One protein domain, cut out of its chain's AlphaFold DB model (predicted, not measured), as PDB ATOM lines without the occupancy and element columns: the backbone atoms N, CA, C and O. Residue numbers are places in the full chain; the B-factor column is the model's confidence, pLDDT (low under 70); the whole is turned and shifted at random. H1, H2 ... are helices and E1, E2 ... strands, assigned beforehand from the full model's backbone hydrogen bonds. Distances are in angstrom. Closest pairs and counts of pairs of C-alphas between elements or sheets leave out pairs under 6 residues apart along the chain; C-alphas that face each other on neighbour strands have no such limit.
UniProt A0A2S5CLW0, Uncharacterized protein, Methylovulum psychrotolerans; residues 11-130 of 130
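AT A GLANCE: This is residues 11 to 130 of the 130 residues of an uncharacterized protein of Methylovulum psychrotolerans (UniProt A0A2S5CLW0). A ribbon of two antiparallel strands, E1 and E2, forms the middle of a loosely joined model, with the long helix H5 passing E1 on one side and the short helix H6 packed beside the strands on another, where it joins the long helix H2. H1 turns off the first part of H2 at about a right angle, H4 packs on H5, and residues 42 to 47, with H3, and residues 78 to 83 stick out. The printed part has 120 residues, with six named helices and two named strands in the order H1, H2, H3, E1, H4, H5, E2, H6; the class is mostly helix. It is only just loose, close to compact, with a radius of gyration of the C-alphas of 16.6 A and spans of 52 by 45 by 25 A.

HOW THE PARTS SIT: H1, residues 11 to 16, touches H2, residues 21 to 37, with residues 21 to 24 of H2 alone. Their closest C-alphas, Val 14 and Ala 21, are 5.4 A apart, and their lines are about perpendicular at 78 degrees. H3, residues 44 to 47, touches no helix and stands free. E1, residues 55 to 60, and E2, residues 108 to 113, are antiparallel neighbours at 172 degrees, with N 56 and O 112 at 2.8 A and N 110 and O 58 at 3.0 A within hydrogen-bond range. H4, residues 69 to 72, touches residues 87 to 94 of H5, residues 83 to 102; the closest C-alphas, Ala 71 and Ile 91, are 5.3 A apart. The closest C-alphas of E1 and H5, Tyr 55 and Ile 88, are 7.1 A apart. H6, residues 121 to 128, touches H2 at a steep tilt of 42 degrees, opposite ways, with the closest C-alphas, Arg 29 and Leu 125, 5.3 A apart. The closest C-alphas of E2 and H6, Tyr 110 and Leu 124, are 6.3 A apart. H5 is apart from H2 and from H6. In H1, H2, H5 and H6 every O i to N i+4 pair is within hydrogen-bond range; H3 and H4 are too short for such a pair.

IN THESE COORDINATES: H1 begins at C-alpha 11, (153.702, 150.988, 164.679). H2 is 24.4 A long from first to last C-alpha, and H3 5.5 A. E1 measures 16.9 A and H4 5.7 A. H5, the longest helix, runs 28.4 A from C-alpha 83 at (162.452, 134.716, 132.519). E2 measures 16.6 A. H6, 10.6 A long, ends at C-alpha 128, (158.919, 153.505, 152.417).

THE WHOLE: The two C-alphas farthest apart, those of Asp 18 and Asp 79, are 53.0 A apart. The printed part has no cut and no long link; it ends at residue 130, the chain's last residue. The mean pLDDT of the printed part is 90.8, with residues 40 to 50 under 70.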
ATOM      1  N   ASP A  11     154.123 150.578 163.335       96.00
ATOM      2  CA  ASP A  11     153.702 150.988 164.679       96.00
ATOM      3  C   ASP A  11     154.450 150.221 165.765       96.00
ATOM      4  O   ASP A  11     154.929 150.797 166.745       96.00
ATOM      5  N   LEU A  12     154.615 148.911 165.566       97.69
ATOM      6  CA  LEU A  12     155.399 148.077 166.463       97.69
ATOM      7  C   LEU A  12     156.876 148.479 166.445       97.69
ATOM      8  O   LEU A  12     157.502 148.509 167.501       97.69
ATOM      9  N   LEU A  13     157.434 148.810 165.278       97.62
ATOM     10  CA  LEU A  13     158.812 149.287 165.178       97.62
ATOM     11  C   LEU A  13     159.002 150.610 165.932       97.62
ATOM     12  O   LEU A  13     159.935 150.721 166.718       97.62
ATOM     13  N   VAL A  14     158.100 151.578 165.757       98.06
ATOM     14  CA  VAL A  14     158.127 152.858 166.485       98.06
ATOM     15  C   VAL A  14     158.015 152.625 167.989       98.06
ATOM     16  O   VAL A  14     158.793 153.188 168.758       98.06
ATOM     17  N   LYS A  15     157.098 151.751 168.419       98.25
ATOM     18  CA  LYS A  15     156.947 151.372 169.829       98.25
ATOM     19  C   LYS A  15     158.223 150.745 170.395       98.25
ATOM     20  O   LYS A  15     158.606 151.068 171.512       98.25
ATOM     21  N   ASN A  16     158.878 149.873 169.633       98.25
ATOM     22  CA  ASN A  16     160.129 149.226 170.034       98.25
ATOM     23  C   ASN A  16     161.329 150.187 170.045       98.25
ATOM     24  O   ASN A  16     162.363 149.852 170.611       98.25
ATOM     25  N   LEU A  17     161.198 151.358 169.420       97.88
ATOM     26  CA  LEU A  17     162.198 152.424 169.388       97.88
ATOM     27  C   LEU A  17     161.800 153.594 170.302       97.88
ATOM     28  O   LEU A  17     162.070 154.750 169.980       97.88
ATOM     29  N   ASP A  18     161.115 153.303 171.413       98.06
ATOM     30  CA  ASP A  18     160.690 154.275 172.431       98.06
ATOM     31  C   ASP A  18     159.889 155.466 171.864       98.06
ATOM     32  O   ASP A  18     159.990 156.599 172.332       98.06
ATOM     33  N   GLY A  19     159.085 155.224 170.824       97.69
ATOM     34  CA  GLY A  19     158.280 156.256 170.163       97.69
ATOM     35  C   GLY A  19     159.041 157.095 169.131       97.69
ATOM     36  O   GLY A  19     158.491 158.060 168.597       97.69
ATOM     37  N   ASN A  20     160.292 156.751 168.809       97.88
ATOM     38  CA  ASN A  20     161.112 157.510 167.869       97.88
ATOM     39  C   ASN A  20     160.772 157.185 166.402       97.88
ATOM     40  O   ASN A  20     161.404 156.343 165.756       97.88
ATOM     41  N   ALA A  21     159.787 157.900 165.853       97.00
ATOM     42  CA  ALA A  21     159.359 157.753 164.461       97.00
ATOM     43  C   ALA A  21     160.468 158.067 163.439       97.00
ATOM     44  O   ALA A  21     160.589 157.376 162.431       97.00
ATOM     45  N   ALA A  22     161.322 159.060 163.705       97.25
ATOM     46  CA  ALA A  22     162.414 159.411 162.796       97.25
ATOM     47  C   ALA A  22     163.438 158.269 162.667       97.25
ATOM     48  O   ALA A  22     163.868 157.937 161.559       97.25
ATOM     49  N   LEU A  23     163.779 157.624 163.788       97.62
ATOM     50  CA  LEU A  23     164.660 156.458 163.796       97.62
ATOM     51  C   LEU A  23     164.007 155.251 163.115       97.62
ATOM     52  O   LEU A  23     164.679 154.545 162.365       97.62
ATOM     53  N   ALA A  24     162.701 155.037 163.312       98.00
ATOM     54  CA  ALA A  24     161.961 153.990 162.610       98.00
ATOM     55  C   ALA A  24     162.010 154.192 161.085       98.00
ATOM     56  O   ALA A  24     162.335 153.257 160.354       98.00
ATOM     57  N   ASN A  25     161.794 155.421 160.604       97.56
ATOM     58  CA  ASN A  25     161.870 155.754 159.177       97.56
ATOM     59  C   ASN A  25     163.269 155.497 158.616       97.56
ATOM     60  O   ASN A  25     163.419 154.905 157.546       97.56
ATOM     61  N   GLN A  26     164.306 155.899 159.351       97.75
ATOM     62  CA  GLN A  26     165.689 155.643 158.959       97.75
ATOM     63  C   GLN A  26     165.995 154.139 158.904       97.75
ATOM     64  O   GLN A  26     166.657 153.684 157.966       97.75
ATOM     65  N   ALA A  27     165.498 153.362 159.867       97.50
ATOM     66  CA  ALA A  27     165.672 151.915 159.900       97.50
ATOM     67  C   ALA A  27     164.974 151.236 158.713       97.50
ATOM     68  O   ALA A  27     165.596 150.413 158.045       97.50
ATOM     69  N   ILE A  28     163.732 151.633 158.400       97.94
ATOM     70  CA  ILE A  28     162.972 151.129 157.246       97.94
ATOM     71  C   ILE A  28     163.712 151.433 155.939       97.94
ATOM     72  O   ILE A  28     163.943 150.533 155.135       97.94
ATOM     73  N   ARG A  29     164.180 152.671 155.747       98.06
ATOM     74  CA  ARG A  29     164.991 153.028 154.570       98.06
ATOM     75  C   ARG A  29     166.246 152.162 154.464       98.06
ATOM     76  O   ARG A  29     166.536 151.621 153.401       98.06
ATOM     77  N   SER A  30     166.967 151.998 155.570       96.75
ATOM     78  CA  SER A  30     168.231 151.253 155.593       96.75
ATOM     79  C   SER A  30     168.035 149.766 155.291       96.75
ATOM     80  O   SER A  30     168.789 149.201 154.499       96.75
ATOM     81  N   ILE A  31     167.014 149.122 155.873       95.38
ATOM     82  CA  ILE A  31     166.732 147.707 155.598       95.38
ATOM     83  C   ILE A  31     166.242 147.505 154.162       95.38
ATOM     84  O   ILE A  31     166.658 146.542 153.522       95.38
ATOM     85  N   THR A  32     165.432 148.424 153.624       96.75
ATOM     86  CA  THR A  32     165.011 148.386 152.219       96.75
ATOM     87  C   THR A  32     166.211 148.516 151.289       96.75
ATOM     88  O   THR A  32     166.355 147.688 150.394       96.75
ATOM     89  N   GLU A  33     167.109 149.483 151.511       95.94
ATOM     90  CA  GLU A  33     168.321 149.637 150.697       95.94
ATOM     91  C   GLU A  33     169.204 148.383 150.745       95.94
ATOM     92  O   GLU A  33     169.657 147.900 149.703       95.94
ATOM     93  N   ALA A  34     169.414 147.828 151.941       94.12
ATOM     94  CA  ALA A  34     170.187 146.607 152.111       94.12
ATOM     95  C   ALA A  34     169.545 145.429 151.361       94.12
ATOM     96  O   ALA A  34     170.234 144.737 150.614       94.12
ATOM     97  N   ALA A  35     168.229 145.239 151.489       92.31
ATOM     98  CA  ALA A  35     167.505 144.147 150.843       92.31
ATOM     99  C   ALA A  35     167.589 144.188 149.308       92.31
ATOM    100  O   ALA A  35     167.601 143.136 148.671       92.31
ATOM    101  N   VAL A  36     167.668 145.381 148.708       93.38
ATOM    102  CA  VAL A  36     167.720 145.522 147.244       93.38
ATOM    103  C   VAL A  36     169.138 145.520 146.666       93.38
ATOM    104  O   VAL A  36     169.292 145.263 145.471       93.38
ATOM    105  N   LYS A  37     170.175 145.805 147.471       91.62
ATOM    106  CA  LYS A  37     171.573 145.917 147.003       91.62
ATOM    107  C   LYS A  37     172.514 144.821 147.497       91.62
ATOM    108  O   LYS A  37     173.543 144.589 146.859       91.62
ATOM    109  N   VAL A  38     172.235 144.204 148.641       85.75
ATOM    110  CA  VAL A  38     173.178 143.298 149.307       85.75
ATOM    111  C   VAL A  38     172.871 141.858 148.922       85.75
ATOM    112  O   VAL A  38     171.833 141.304 149.275       85.75
ATOM    113  N   ALA A  39     173.807 141.230 148.214       75.12
ATOM    114  CA  ALA A  39     173.728 139.814 147.880       75.12
ATOM    115  C   ALA A  39     174.332 138.939 149.001       75.12
ATOM    116  O   ALA A  39     175.347 139.328 149.586       75.12
ATOM    117  N   PRO A  40     173.786 137.735 149.268       68.19
ATOM    118  CA  PRO A  40     174.359 136.798 150.237       68.19
ATOM    119  C   PRO A  40     175.819 136.424 149.925       68.19
ATOM    120  O   PRO A  40     176.205 136.287 148.762       68.19
ATOM    121  N   GLU A  41     176.633 136.196 150.962       66.12
ATOM    122  CA  GLU A  41     178.071 135.883 150.827       66.12
ATOM    123  C   GLU A  41     178.394 134.385 150.638       66.12
ATOM    124  O   GLU A  41     179.532 134.003 150.349       66.12
ATOM    125  N   GLY A  42     177.390 133.509 150.734       55.09
ATOM    126  CA  GLY A  42     177.566 132.059 150.621       55.09
ATOM    127  C   GLY A  42     178.103 131.619 149.252       55.09
ATOM    128  O   GLY A  42     177.481 131.872 148.224       55.09
ATOM    129  N   LYS A  43     179.251 130.922 149.236       50.91
ATOM    130  CA  LYS A  43     179.929 130.414 148.019       50.91
ATOM    131  C   LYS A  43     180.169 131.479 146.930       50.91
ATOM    132  O   LYS A  43     180.231 131.146 145.744       50.91
ATOM    133  N   GLN A  44     180.371 132.746 147.311       54.78
ATOM    134  CA  GLN A  44     180.617 133.830 146.346       54.78
ATOM    135  C   GLN A  44     181.816 133.571 145.421       54.78
ATOM    136  O   GLN A  44     181.735 133.886 144.236       54.78
ATOM    137  N   ASN A  45     182.867 132.910 145.915       50.06
ATOM    138  CA  ASN A  45     184.066 132.583 145.132       50.06
ATOM    139  C   ASN A  45     183.826 131.573 143.993       50.06
ATOM    140  O   ASN A  45     184.718 131.369 143.178       50.06
ATOM    141  N   SER A  46     182.651 130.934 143.928       50.53
ATOM    142  CA  SER A  46     182.340 129.914 142.915       50.53
ATOM    143  C   SER A  46     181.174 130.281 141.990       50.53
ATOM    144  O   SER A  46     181.073 129.695 140.918       50.53
ATOM    145  N   PHE A  47     180.305 131.231 142.369       55.84
ATOM    146  CA  PHE A  47     179.085 131.565 141.604       55.84
ATOM    147  C   PHE A  47     178.788 133.073 141.457       55.84
ATOM    148  O   PHE A  47     177.863 133.426 140.734       55.84
ATOM    149  N   ALA A  48     179.550 133.956 142.124       45.09
ATOM    150  CA  ALA A  48     179.624 135.411 141.899       45.09
ATOM    151  C   ALA A  48     178.310 136.174 141.586       45.09
ATOM    152  O   ALA A  48     178.297 137.087 140.764       45.09
ATOM    153  N   SER A  49     177.202 135.874 142.265       57.75
ATOM    154  CA  SER A  49     175.944 136.611 142.084       57.75
ATOM    155  C   SER A  49     175.903 137.869 142.964       57.75
ATOM    156  O   SER A  49     175.223 137.888 143.989       57.75
ATOM    157  N   ARG A  50     176.619 138.935 142.583       60.94
ATOM    158  CA  ARG A  50     176.418 140.293 143.137       60.94
ATOM    159  C   ARG A  50     175.327 141.005 142.333       60.94
ATOM    160  O   ARG A  50     175.636 141.802 141.456       60.94
ATOM    161  N   ALA A  51     174.065 140.670 142.581       72.69
ATOM    162  CA  ALA A  51     172.941 141.234 141.835       72.69
ATOM    163  C   ALA A  51     172.145 142.219 142.697       72.69
ATOM    164  O   ALA A  51     171.810 141.915 143.840       72.69
ATOM    165  N   TYR A  52     171.830 143.381 142.127       89.56
ATOM    166  CA  TYR A  52     170.756 144.232 142.634       89.56
ATOM    167  C   TYR A  52     169.401 143.617 142.272       89.56
ATOM    168  O   TYR A  52     169.292 142.879 141.288       89.56
ATOM    169  N   ALA A  53     168.366 143.940 143.044       92.56
ATOM    170  CA  ALA A  53     167.003 143.551 142.712       92.56
ATOM    171  C   ALA A  53     166.591 144.148 141.355       92.56
ATOM    172  O   ALA A  53     166.671 145.358 141.144       92.56
ATOM    173  N   SER A  54     166.149 143.295 140.431       94.25
ATOM    174  CA  SER A  54     165.682 143.723 139.104       94.25
ATOM    175  C   SER A  54     164.252 144.272 139.120       94.25
ATOM    176  O   SER A  54     163.862 144.996 138.206       94.25
ATOM    177  N   TYR A  55     163.484 143.930 140.153       96.31
ATOM    178  CA  TYR A  55     162.121 144.392 140.372       96.31
ATOM    179  C   TYR A  55     161.833 144.484 141.872       96.31
ATOM    180  O   TYR A  55     162.235 143.600 142.634       96.31
ATOM    181  N   VAL A  56     161.136 145.538 142.288       97.56
ATOM    182  CA  VAL A  56     160.636 145.732 143.652       97.56
ATOM    183  C   VAL A  56     159.234 146.313 143.571       97.56
ATOM    184  O   VAL A  56     159.037 147.349 142.941       97.56
ATOM    185  N   LEU A  57     158.294 145.678 144.267       97.94
ATOM    186  CA  LEU A  57     156.972 146.218 144.556       97.94
ATOM    187  C   LEU A  57     156.904 146.507 146.055       97.94
ATOM    188  O   LEU A  57     157.016 145.587 146.865       97.94
ATOM    189  N   ALA A  58     156.738 147.775 146.416       97.75
ATOM    190  CA  ALA A  58     156.476 148.191 147.783       97.75
ATOM    191  C   ALA A  58     155.002 148.580 147.922       97.75
ATOM    192  O   ALA A  58     154.491 149.374 147.135       97.75
ATOM    193  N   GLU A  59     154.337 148.026 148.930       97.50
ATOM    194  CA  GLU A  59     152.943 148.306 149.268       97.50
ATOM    195  C   GLU A  59     152.880 148.932 150.671       97.50
ATOM    196  O   GLU A  59     153.606 148.508 151.574       97.50
ATOM    197  N   GLN A  60     152.024 149.939 150.848       96.44
ATOM    198  CA  GLN A  60     151.732 150.577 152.134       96.44
ATOM    199  C   GLN A  60     150.225 150.610 152.373       96.44
ATOM    200  O   GLN A  60     149.461 150.878 151.447       96.44
ATOM    201  N   GLY A  61     149.826 150.386 153.621       95.75
ATOM    202  CA  GLY A  61     148.446 150.479 154.082       95.75
ATOM    203  C   GLY A  61     148.213 149.638 155.333       95.75
ATOM    204  O   GLY A  61     149.120 148.945 155.803       95.75
ATOM    205  N   ASP A  62     146.988 149.696 155.849       94.50
ATOM    206  CA  ASP A  62     146.567 148.969 157.058       94.50
ATOM    207  C   ASP A  62     146.018 147.564 156.756       94.50
ATOM    208  O   ASP A  62     145.618 146.819 157.656       94.50
ATOM    209  N   GLN A  63     145.974 147.183 155.478       94.75
ATOM    210  CA  GLN A  63     145.516 145.865 155.059       94.75
ATOM    211  C   GLN A  63     146.480 144.770 155.527       94.75
ATOM    212  O   GLN A  63     147.679 144.978 155.720       94.75
ATOM    213  N   GLN A  64     145.952 143.554 155.681       91.62
ATOM    214  CA  GLN A  64     146.766 142.423 156.097       91.62
ATOM    215  C   GLN A  64     147.888 142.161 155.071       91.62
ATOM    216  O   GLN A  64     147.600 141.926 153.892       91.62
ATOM    217  N   PRO A  65     149.161 142.138 155.503       93.06
ATOM    218  CA  PRO A  65     150.280 141.897 154.608       93.06
ATOM    219  C   PRO A  65     150.214 140.468 154.056       93.06
ATOM    220  O   PRO A  65     149.929 139.513 154.785       93.06
ATOM    221  N   ARG A  66     150.491 140.314 152.759       94.69
ATOM    222  CA  ARG A  66     150.363 139.039 152.040       94.69
ATOM    223  C   ARG A  66     151.556 138.801 151.124       94.69
ATOM    224  O   ARG A  66     152.029 139.706 150.447       94.69
ATOM    225  N   SER A  67     152.012 137.553 151.070       94.12
ATOM    226  CA  SER A  67     153.014 137.141 150.087       94.12
ATOM    227  C   SER A  67     152.355 136.901 148.730       94.12
ATOM    228  O   SER A  67     151.306 136.265 148.649       94.12
ATOM    229  N   LEU A  68     153.025 137.319 147.658       96.62
ATOM    230  CA  LEU A  68     152.636 137.027 146.278       96.62
ATOM    231  C   LEU A  68     153.360 135.795 145.709       96.62
ATOM    232  O   LEU A  68     153.302 135.539 144.511       96.62
ATOM    233  N   SER A  69     154.013 134.990 146.557       95.12
ATOM    234  CA  SER A  69     154.760 133.785 146.148       95.12
ATOM    235  C   SER A  69     153.928 132.769 145.361       95.12
ATOM    236  O   SER A  69     154.492 131.960 144.627       95.12
ATOM    237  N   VAL A  70     152.598 132.809 145.498       94.56
ATOM    238  CA  VAL A  70     151.668 131.952 144.747       94.56
ATOM    239  C   VAL A  70     151.792 132.149 143.231       94.56
ATOM    240  O   VAL A  70     151.636 131.178 142.492       94.56
ATOM    241  N   ALA A  71     152.210 133.343 142.787       95.69
ATOM    242  CA  ALA A  71     152.510 133.653 141.386       95.69
ATOM    243  C   ALA A  71     153.512 132.674 140.747       95.69
ATOM    244  O   ALA A  71     153.510 132.480 139.535       95.69
ATOM    245  N   TYR A  72     154.360 132.043 141.565       94.12
ATOM    246  CA  TYR A  72     155.454 131.183 141.123       94.12
ATOM    247  C   TYR A  72     155.279 129.709 141.520       94.12
ATOM    248  O   TYR A  72     156.229 128.935 141.402       94.12
ATOM    249  N   LEU A  73     154.093 129.290 141.993       93.50
ATOM    250  CA  LEU A  73     153.830 127.867 142.269       93.50
ATOM    251  C   LEU A  73     153.956 127.021 141.004       93.50
ATOM    252  O   LEU A  73     154.522 125.928 141.036       93.50
ATOM    253  N   LYS A  74     153.434 127.535 139.887       91.06
ATOM    254  CA  LYS A  74     153.733 126.978 138.574       91.06
ATOM    255  C   LYS A  74     155.109 127.507 138.155       91.06
ATOM    256  O   LYS A  74     155.266 128.724 138.053       91.06
ATOM    257  N   PRO A  75     156.098 126.634 137.904       89.00
ATOM    258  CA  PRO A  75     157.403 127.089 137.453       89.00
ATOM    259  C   PRO A  75     157.274 127.771 136.088       89.00
ATOM    260  O   PRO A  75     156.482 127.340 135.244       89.00
ATOM    261  N   LEU A  76     158.079 128.811 135.869       87.50
ATOM    262  CA  LEU A  76     158.201 129.435 134.555       87.50
ATOM    263  C   LEU A  76     158.698 128.399 133.537       87.50
ATOM    264  O   LEU A  76     159.519 127.533 133.867       87.50
ATOM    265  N   SER A  77     158.181 128.474 132.306       82.81
ATOM    266  CA  SER A  77     158.565 127.532 131.252       82.81
ATOM    267  C   SER A  77     160.043 127.685 130.915       82.81
ATOM    268  O   SER A  77     160.547 128.798 130.798       82.81
ATOM    269  N   ARG A  78     160.733 126.558 130.721       75.94
ATOM    270  CA  ARG A  78     162.144 126.553 130.303       75.94
ATOM    271  C   ARG A  78     162.346 127.043 128.875       75.94
ATOM    272  O   ARG A  78     163.452 127.447 128.543       75.94
ATOM    273  N   ASP A  79     161.284 127.007 128.079       79.00
ATOM    274  CA  ASP A  79     161.291 127.437 126.683       79.00
ATOM    275  C   ASP A  79     161.127 128.957 126.544       79.00
ATOM    276  O   ASP A  79     161.073 129.457 125.424       79.00
ATOM    277  N   ASN A  80     161.006 129.695 127.658       71.88
ATOM    278  CA  ASN A  80     160.903 131.144 127.593       71.88
ATOM    279  C   ASN A  80     162.283 131.797 127.450       71.88
ATOM    280  O   ASN A  80     163.227 131.461 128.168       71.88
ATOM    281  N   GLU A  81     162.375 132.750 126.531       77.44
ATOM    282  CA  GLU A  81     163.587 133.520 126.270       77.44
ATOM    283  C   GLU A  81     163.815 134.597 127.344       77.44
ATOM    284  O   GLU A  81     164.967 134.899 127.658       77.44
ATOM    285  N   ASP A  82     162.744 135.117 127.968       87.31
ATOM    286  CA  ASP A  82     162.828 136.163 128.998       87.31
ATOM    287  C   ASP A  82     162.138 135.765 130.313       87.31
ATOM    288  O   ASP A  82     160.979 136.079 130.592       87.31
ATOM    289  N   PHE A  83     162.901 135.092 131.177       88.50
ATOM    290  CA  PHE A  83     162.452 134.716 132.519       88.50
ATOM    291  C   PHE A  83     162.136 135.909 133.426       88.50
ATOM    292  O   PHE A  83     161.379 135.751 134.383       88.50
ATOM    293  N   LEU A  84     162.761 137.069 133.204       90.00
ATOM    294  CA  LEU A  84     162.586 138.220 134.084       90.00
ATOM    295  C   LEU A  84     161.268 138.928 133.775       90.00
ATOM    296  O   LEU A  84     160.495 139.177 134.702       90.00
ATOM    297  N   ALA A  85     160.997 139.198 132.497       91.44
ATOM    298  CA  ALA A  85     159.750 139.820 132.064       91.44
ATOM    299  C   ALA A  85     158.533 138.973 132.464       91.44
ATOM    300  O   ALA A  85     157.583 139.486 133.060       91.44
ATOM    301  N   ASP A  86     158.598 137.660 132.232       92.69
ATOM    302  CA  ASP A  86     157.553 136.719 132.640       92.69
ATOM    303  C   ASP A  86     157.297 136.746 134.144       92.69
ATOM    304  O   ASP A  86     156.153 136.733 134.598       92.69
ATOM    305  N   ALA A  87     158.364 136.776 134.939       93.88
ATOM    306  CA  ALA A  87     158.209 136.738 136.376       93.88
ATOM    307  C   ALA A  87     157.591 138.032 136.922       93.88
ATOM    308  O   ALA A  87     156.711 137.966 137.781       93.88
ATOM    309  N   ILE A  88     157.999 139.189 136.387       95.88
ATOM    310  CA  ILE A  88     157.399 140.492 136.711       95.88
ATOM    311  C   ILE A  88     155.917 140.505 136.324       95.88
ATOM    312  O   ILE A  88     155.073 140.951 137.104       95.88
ATOM    313  N   LYS A  89     155.575 139.961 135.152       95.44
ATOM    314  CA  LYS A  89     154.186 139.829 134.714       95.44
ATOM    315  C   LYS A  89     153.365 138.984 135.693       95.44
ATOM    316  O   LYS A  89     152.341 139.454 136.176       95.44
ATOM    317  N   LEU A  90     153.835 137.786 136.044       96.00
ATOM    318  CA  LEU A  90     153.109 136.868 136.930       96.00
ATOM    319  C   LEU A  90     152.856 137.458 138.326       96.00
ATOM    320  O   LEU A  90     151.759 137.312 138.863       96.00
ATOM    321  N   ILE A  91     153.839 138.134 138.933       96.69
ATOM    322  CA  ILE A  91     153.636 138.748 140.257       96.69
ATOM    323  C   ILE A  91     152.683 139.944 140.207       96.69
ATOM    324  O   ILE A  91     151.908 140.139 141.145       96.69
ATOM    325  N   THR A  92     152.699 140.704 139.112       97.44
ATOM    326  CA  THR A  92     151.782 141.831 138.895       97.44
ATOM    327  C   THR A  92     150.352 141.329 138.698       97.44
ATOM    328  O   THR A  92     149.450 141.772 139.405       97.44
ATOM    329  N   GLU A  93     150.153 140.307 137.861       97.62
ATOM    330  CA  GLU A  93     148.852 139.650 137.677       97.62
ATOM    331  C   GLU A  93     148.330 139.036 138.982       97.62
ATOM    332  O   GLU A  93     147.138 139.119 139.289       97.62
ATOM    333  N   GLN A  94     149.211 138.445 139.795       97.56
ATOM    334  CA  GLN A  94     148.835 137.914 141.101       97.56
ATOM    335  C   GLN A  94     148.388 139.028 142.058       97.56
ATOM    336  O   GLN A  94     147.387 138.849 142.757       97.56
ATOM    337  N   LYS A  95     149.099 140.165 142.091       97.69
ATOM    338  CA  LYS A  95     148.712 141.363 142.857       97.69
ATOM    339  C   LYS A  95     147.341 141.873 142.408       97.69
ATOM    340  O   LYS A  95     146.484 142.086 143.263       97.69
ATOM    341  N   ASP A  96     147.127 142.017 141.101       97.75
ATOM    342  CA  ASP A  96     145.861 142.478 140.519       97.75
ATOM    343  C   ASP A  96     144.707 141.519 140.825       97.75
ATOM    344  O   ASP A  96     143.618 141.950 141.193       97.75
ATOM    345  N   SER A  97     144.953 140.209 140.760       97.75
ATOM    346  CA  SER A  97     143.958 139.191 141.112       97.75
ATOM    347  C   SER A  97     143.538 139.291 142.581       97.75
ATOM    348  O   SER A  97     142.357 139.147 142.897       97.75
ATOM    349  N   PHE A  98     144.486 139.564 143.489       97.25
ATOM    350  CA  PHE A  98     144.161 139.834 144.892       97.25
ATOM    351  C   PHE A  98     143.292 141.083 145.032       97.25
ATOM    352  O   PHE A  98     142.261 141.011 145.698       97.25
ATOM    353  N   ASP A  99     143.671 142.182 144.373       96.94
ATOM    354  CA  ASP A  99     142.895 143.425 144.411       96.94
ATOM    355  C   ASP A  99     141.467 143.222 143.875       96.94
ATOM    356  O   ASP A  99     140.500 143.739 144.430       96.94
ATOM    357  N   GLN A 100     141.314 142.428 142.813       97.56
ATOM    358  CA  GLN A 100     140.017 142.146 142.203       97.56
ATOM    359  C   GLN A 100     139.099 141.320 143.115       97.56
ATOM    360  O   GLN A 100     137.894 141.563 143.152       97.56
ATOM    361  N   VAL A 101     139.642 140.324 143.821       97.81
ATOM    362  CA  VAL A 101     138.846 139.379 144.624       97.81
ATOM    363  C   VAL A 101     138.571 139.906 146.032       97.81
ATOM    364  O   VAL A 101     137.474 139.709 146.551       97.81
ATOM    365  N   TYR A 102     139.551 140.564 146.652       96.25
ATOM    366  CA  TYR A 102     139.476 141.009 148.048       96.25
ATOM    367  C   TYR A 102     139.255 142.521 148.199       96.25
ATOM    368  O   TYR A 102     139.063 142.994 149.319       96.25
ATOM    369  N   GLY A 103     139.243 143.271 147.093       95.94
ATOM    370  CA  GLY A 103     139.278 144.732 147.099       95.94
ATOM    371  C   GLY A 103     140.705 145.268 147.234       95.94
ATOM    372  O   GLY A 103     141.668 144.507 147.272       95.94
ATOM    373  N   THR A 104     140.847 146.593 147.313       94.50
ATOM    374  CA  THR A 104     142.146 147.277 147.398       94.50
ATOM    375  C   THR A 104     143.001 146.725 148.543       94.50
ATOM    376  O   THR A 104     142.709 146.966 149.713       94.50
ATOM    377  N   CYS A 105     144.065 145.984 148.214       96.25
ATOM    378  CA  CYS A 105     144.911 145.318 149.208       96.25
ATOM    379  C   CYS A 105     146.093 146.172 149.706       96.25
ATOM    380  O   CYS A 105     146.880 145.692 150.519       96.25
ATOM    381  N   ALA A 106     146.248 147.391 149.187       97.12
ATOM    382  CA  ALA A 106     147.228 148.380 149.623       97.12
ATOM    383  C   ALA A 106     146.733 149.779 149.247       97.12
ATOM    384  O   ALA A 106     146.214 149.963 148.145       97.12
ATOM    385  N   ASP A 107     146.938 150.759 150.118       96.38
ATOM    386  CA  ASP A 107     146.515 152.142 149.879       96.38
ATOM    387  C   ASP A 107     147.437 152.844 148.883       96.38
ATOM    388  O   ASP A 107     146.982 153.565 147.995       96.38
ATOM    389  N   ASN A 108     148.745 152.606 149.008       97.12
ATOM    390  CA  ASN A 108     149.754 153.193 148.140       97.12
ATOM    391  C   ASN A 108     150.763 152.145 147.680       97.12
ATOM    392  O   ASN A 108     151.038 151.160 148.373       97.12
ATOM    393  N   ARG A 109     151.343 152.382 146.502       97.50
ATOM    394  CA  ARG A 109     152.336 151.495 145.899       97.50
ATOM    395  C   ARG A 109     153.464 152.276 145.257       97.50
ATOM    396  O   ARG A 109     153.244 153.345 144.690       97.50
ATOM    397  N   TYR A 110     154.650 151.687 145.288       98.38
ATOM    398  CA  TYR A 110     155.794 152.146 144.518       98.38
ATOM    399  C   TYR A 110     156.484 150.963 143.858       98.38
ATOM    400  O   TYR A 110     156.702 149.925 144.486       98.38
ATOM    401  N   GLU A 111     156.866 151.148 142.600       97.94
ATOM    402  CA  GLU A 111     157.538 150.127 141.809       97.94
ATOM    403  C   GLU A 111     158.901 150.617 141.334       97.94
ATOM    404  O   GLU A 111     159.048 151.724 140.809       97.94
ATOM    405  N   LEU A 112     159.898 149.753 141.508       96.94
ATOM    406  CA  LEU A 112     161.195 149.837 140.854       96.94
ATOM    407  C   LEU A 112     161.263 148.678 139.865       96.94
ATOM    408  O   LEU A 112     161.202 147.521 140.272       96.94
ATOM    409  N   ASN A 113     161.409 148.978 138.580       97.31
ATOM    410  CA  ASN A 113     161.448 147.987 137.511       97.31
ATOM    411  C   ASN A 113     162.608 148.315 136.564       97.31
ATOM    412  O   ASN A 113     162.582 149.308 135.836       97.31
ATOM    413  N   VAL A 114     163.658 147.490 136.617       95.25
ATOM    414  CA  VAL A 114     164.894 147.711 135.854       95.25
ATOM    415  C   VAL A 114     164.686 147.520 134.344       95.25
ATOM    416  O   VAL A 114     165.112 148.414 133.609       95.25
ATOM    417  N   PRO A 115     164.039 146.436 133.855       94.44
ATOM    418  CA  PRO A 115     163.719 146.284 132.430       94.44
ATOM    419  C   PRO A 115     162.985 147.484 131.823       94.44
ATOM    420  O   PRO A 115     163.394 147.990 130.779       94.44
ATOM    421  N   GLU A 116     161.972 147.994 132.526       96.19
ATOM    422  CA  GLU A 116     161.142 149.115 132.061       96.19
ATOM    423  C   GLU A 116     161.748 150.496 132.366       96.19
ATOM    424  O   GLU A 116     161.193 151.524 131.983       96.19
ATOM    425  N   LYS A 117     162.902 150.551 133.050       96.69
ATOM    426  CA  LYS A 117     163.549 151.797 133.515       96.69
ATOM    427  C   LYS A 117     162.598 152.680 134.339       96.69
ATOM    428  O   LYS A 117     162.644 153.907 134.254       96.69
ATOM    429  N   GLN A 118     161.743 152.047 135.139       97.56
ATOM    430  CA  GLN A 118     160.723 152.701 135.951       97.56
ATOM    431  C   GLN A 118     161.137 152.745 137.421       97.56
ATOM    432  O   GLN A 118     161.648 151.774 137.984       97.56
ATOM    433  N   GLY A 119     160.851 153.882 138.053       97.62
ATOM    434  CA  GLY A 119     161.166 154.116 139.455       97.62
ATOM    435  C   GLY A 119     162.656 154.338 139.693       97.62
ATOM    436  O   GLY A 119     163.510 154.172 138.823       97.62
ATOM    437  N   THR A 120     162.982 154.764 140.905       97.81
ATOM    438  CA  THR A 120     164.366 154.933 141.347       97.81
ATOM    439  C   THR A 120     164.506 154.399 142.757       97.81
ATOM    440  O   THR A 120     163.541 154.366 143.519       97.81
ATOM    441  N   LEU A 121     165.727 154.024 143.137       97.06
ATOM    442  CA  LEU A 121     165.995 153.660 144.523       97.06
ATOM    443  C   LEU A 121     165.663 154.812 145.476       97.06
ATOM    444  O   LEU A 121     165.054 154.575 146.507       97.06
ATOM    445  N   ALA A 122     166.028 156.049 145.126       97.56
ATOM    446  CA  ALA A 122     165.714 157.212 145.951       97.56
ATOM    447  C   ALA A 122     164.199 157.345 146.168       97.56
ATOM    448  O   ALA A 122     163.758 157.424 147.308       97.56
ATOM    449  N   GLY A 123     163.404 157.247 145.097       98.06
ATOM    450  CA  GLY A 123     161.945 157.292 145.191       98.06
ATOM    451  C   GLY A 123     161.352 156.131 145.992       98.06
ATOM    452  O   GLY A 123     160.437 156.354 146.776       98.06
ATOM    453  N   LEU A 124     161.911 154.920 145.880       98.31
ATOM    454  CA  LEU A 124     161.516 153.782 146.716       98.31
ATOM    455  C   LEU A 124     161.806 154.050 148.200       98.31
ATOM    456  O   LEU A 124     160.953 153.793 149.044       98.31
ATOM    457  N   LEU A 125     162.994 154.568 148.526       98.06
ATOM    458  CA  LEU A 125     163.383 154.888 149.901       98.06
ATOM    459  C   LEU A 125     162.532 156.022 150.482       98.06
ATOM    460  O   LEU A 125     162.169 155.989 151.658       98.06
ATOM    461  N   ASP A 126     162.208 157.023 149.668       97.75
ATOM    462  CA  ASP A 126     161.322 158.121 150.049       97.75
ATOM    463  C   ASP A 126     159.886 157.642 150.240       97.75
ATOM    464  O   ASP A 126     159.236 158.091 151.174       97.75
ATOM    465  N   PHE A 127     159.418 156.689 149.434       98.00
ATOM    466  CA  PHE A 127     158.120 156.047 149.610       98.00
ATOM    467  C   PHE A 127     158.042 155.276 150.936       98.00
ATOM    468  O   PHE A 127     157.187 155.569 151.765       98.00
ATOM    469  N   VAL A 128     158.968 154.343 151.197       96.69
ATOM    470  CA  VAL A 128     158.919 153.505 152.417       96.69
ATOM    471  C   VAL A 128     159.248 154.270 153.704       96.69
ATOM    472  O   VAL A 128     158.904 153.817 154.794       96.69
ATOM    473  N   GLY A 129     159.948 155.402 153.590       92.69
ATOM    474  CA  GLY A 129     160.376 156.233 154.715       92.69
ATOM    475  C   GLY A 129     159.363 157.289 155.168       92.69
ATOM    476  O   GLY A 129     159.678 158.018 156.109       92.69
ATOM    477  N   GLN A 130     158.205 157.393 154.506       80.69
ATOM    478  CA  GLN A 130     157.086 158.263 154.900       80.69
ATOM    479  C   GLN A 130     156.343 157.699 156.096       80.69
ATOM    480  O   GLN A 130     156.169 156.466 156.154       80.69
TER     481      GLN A 130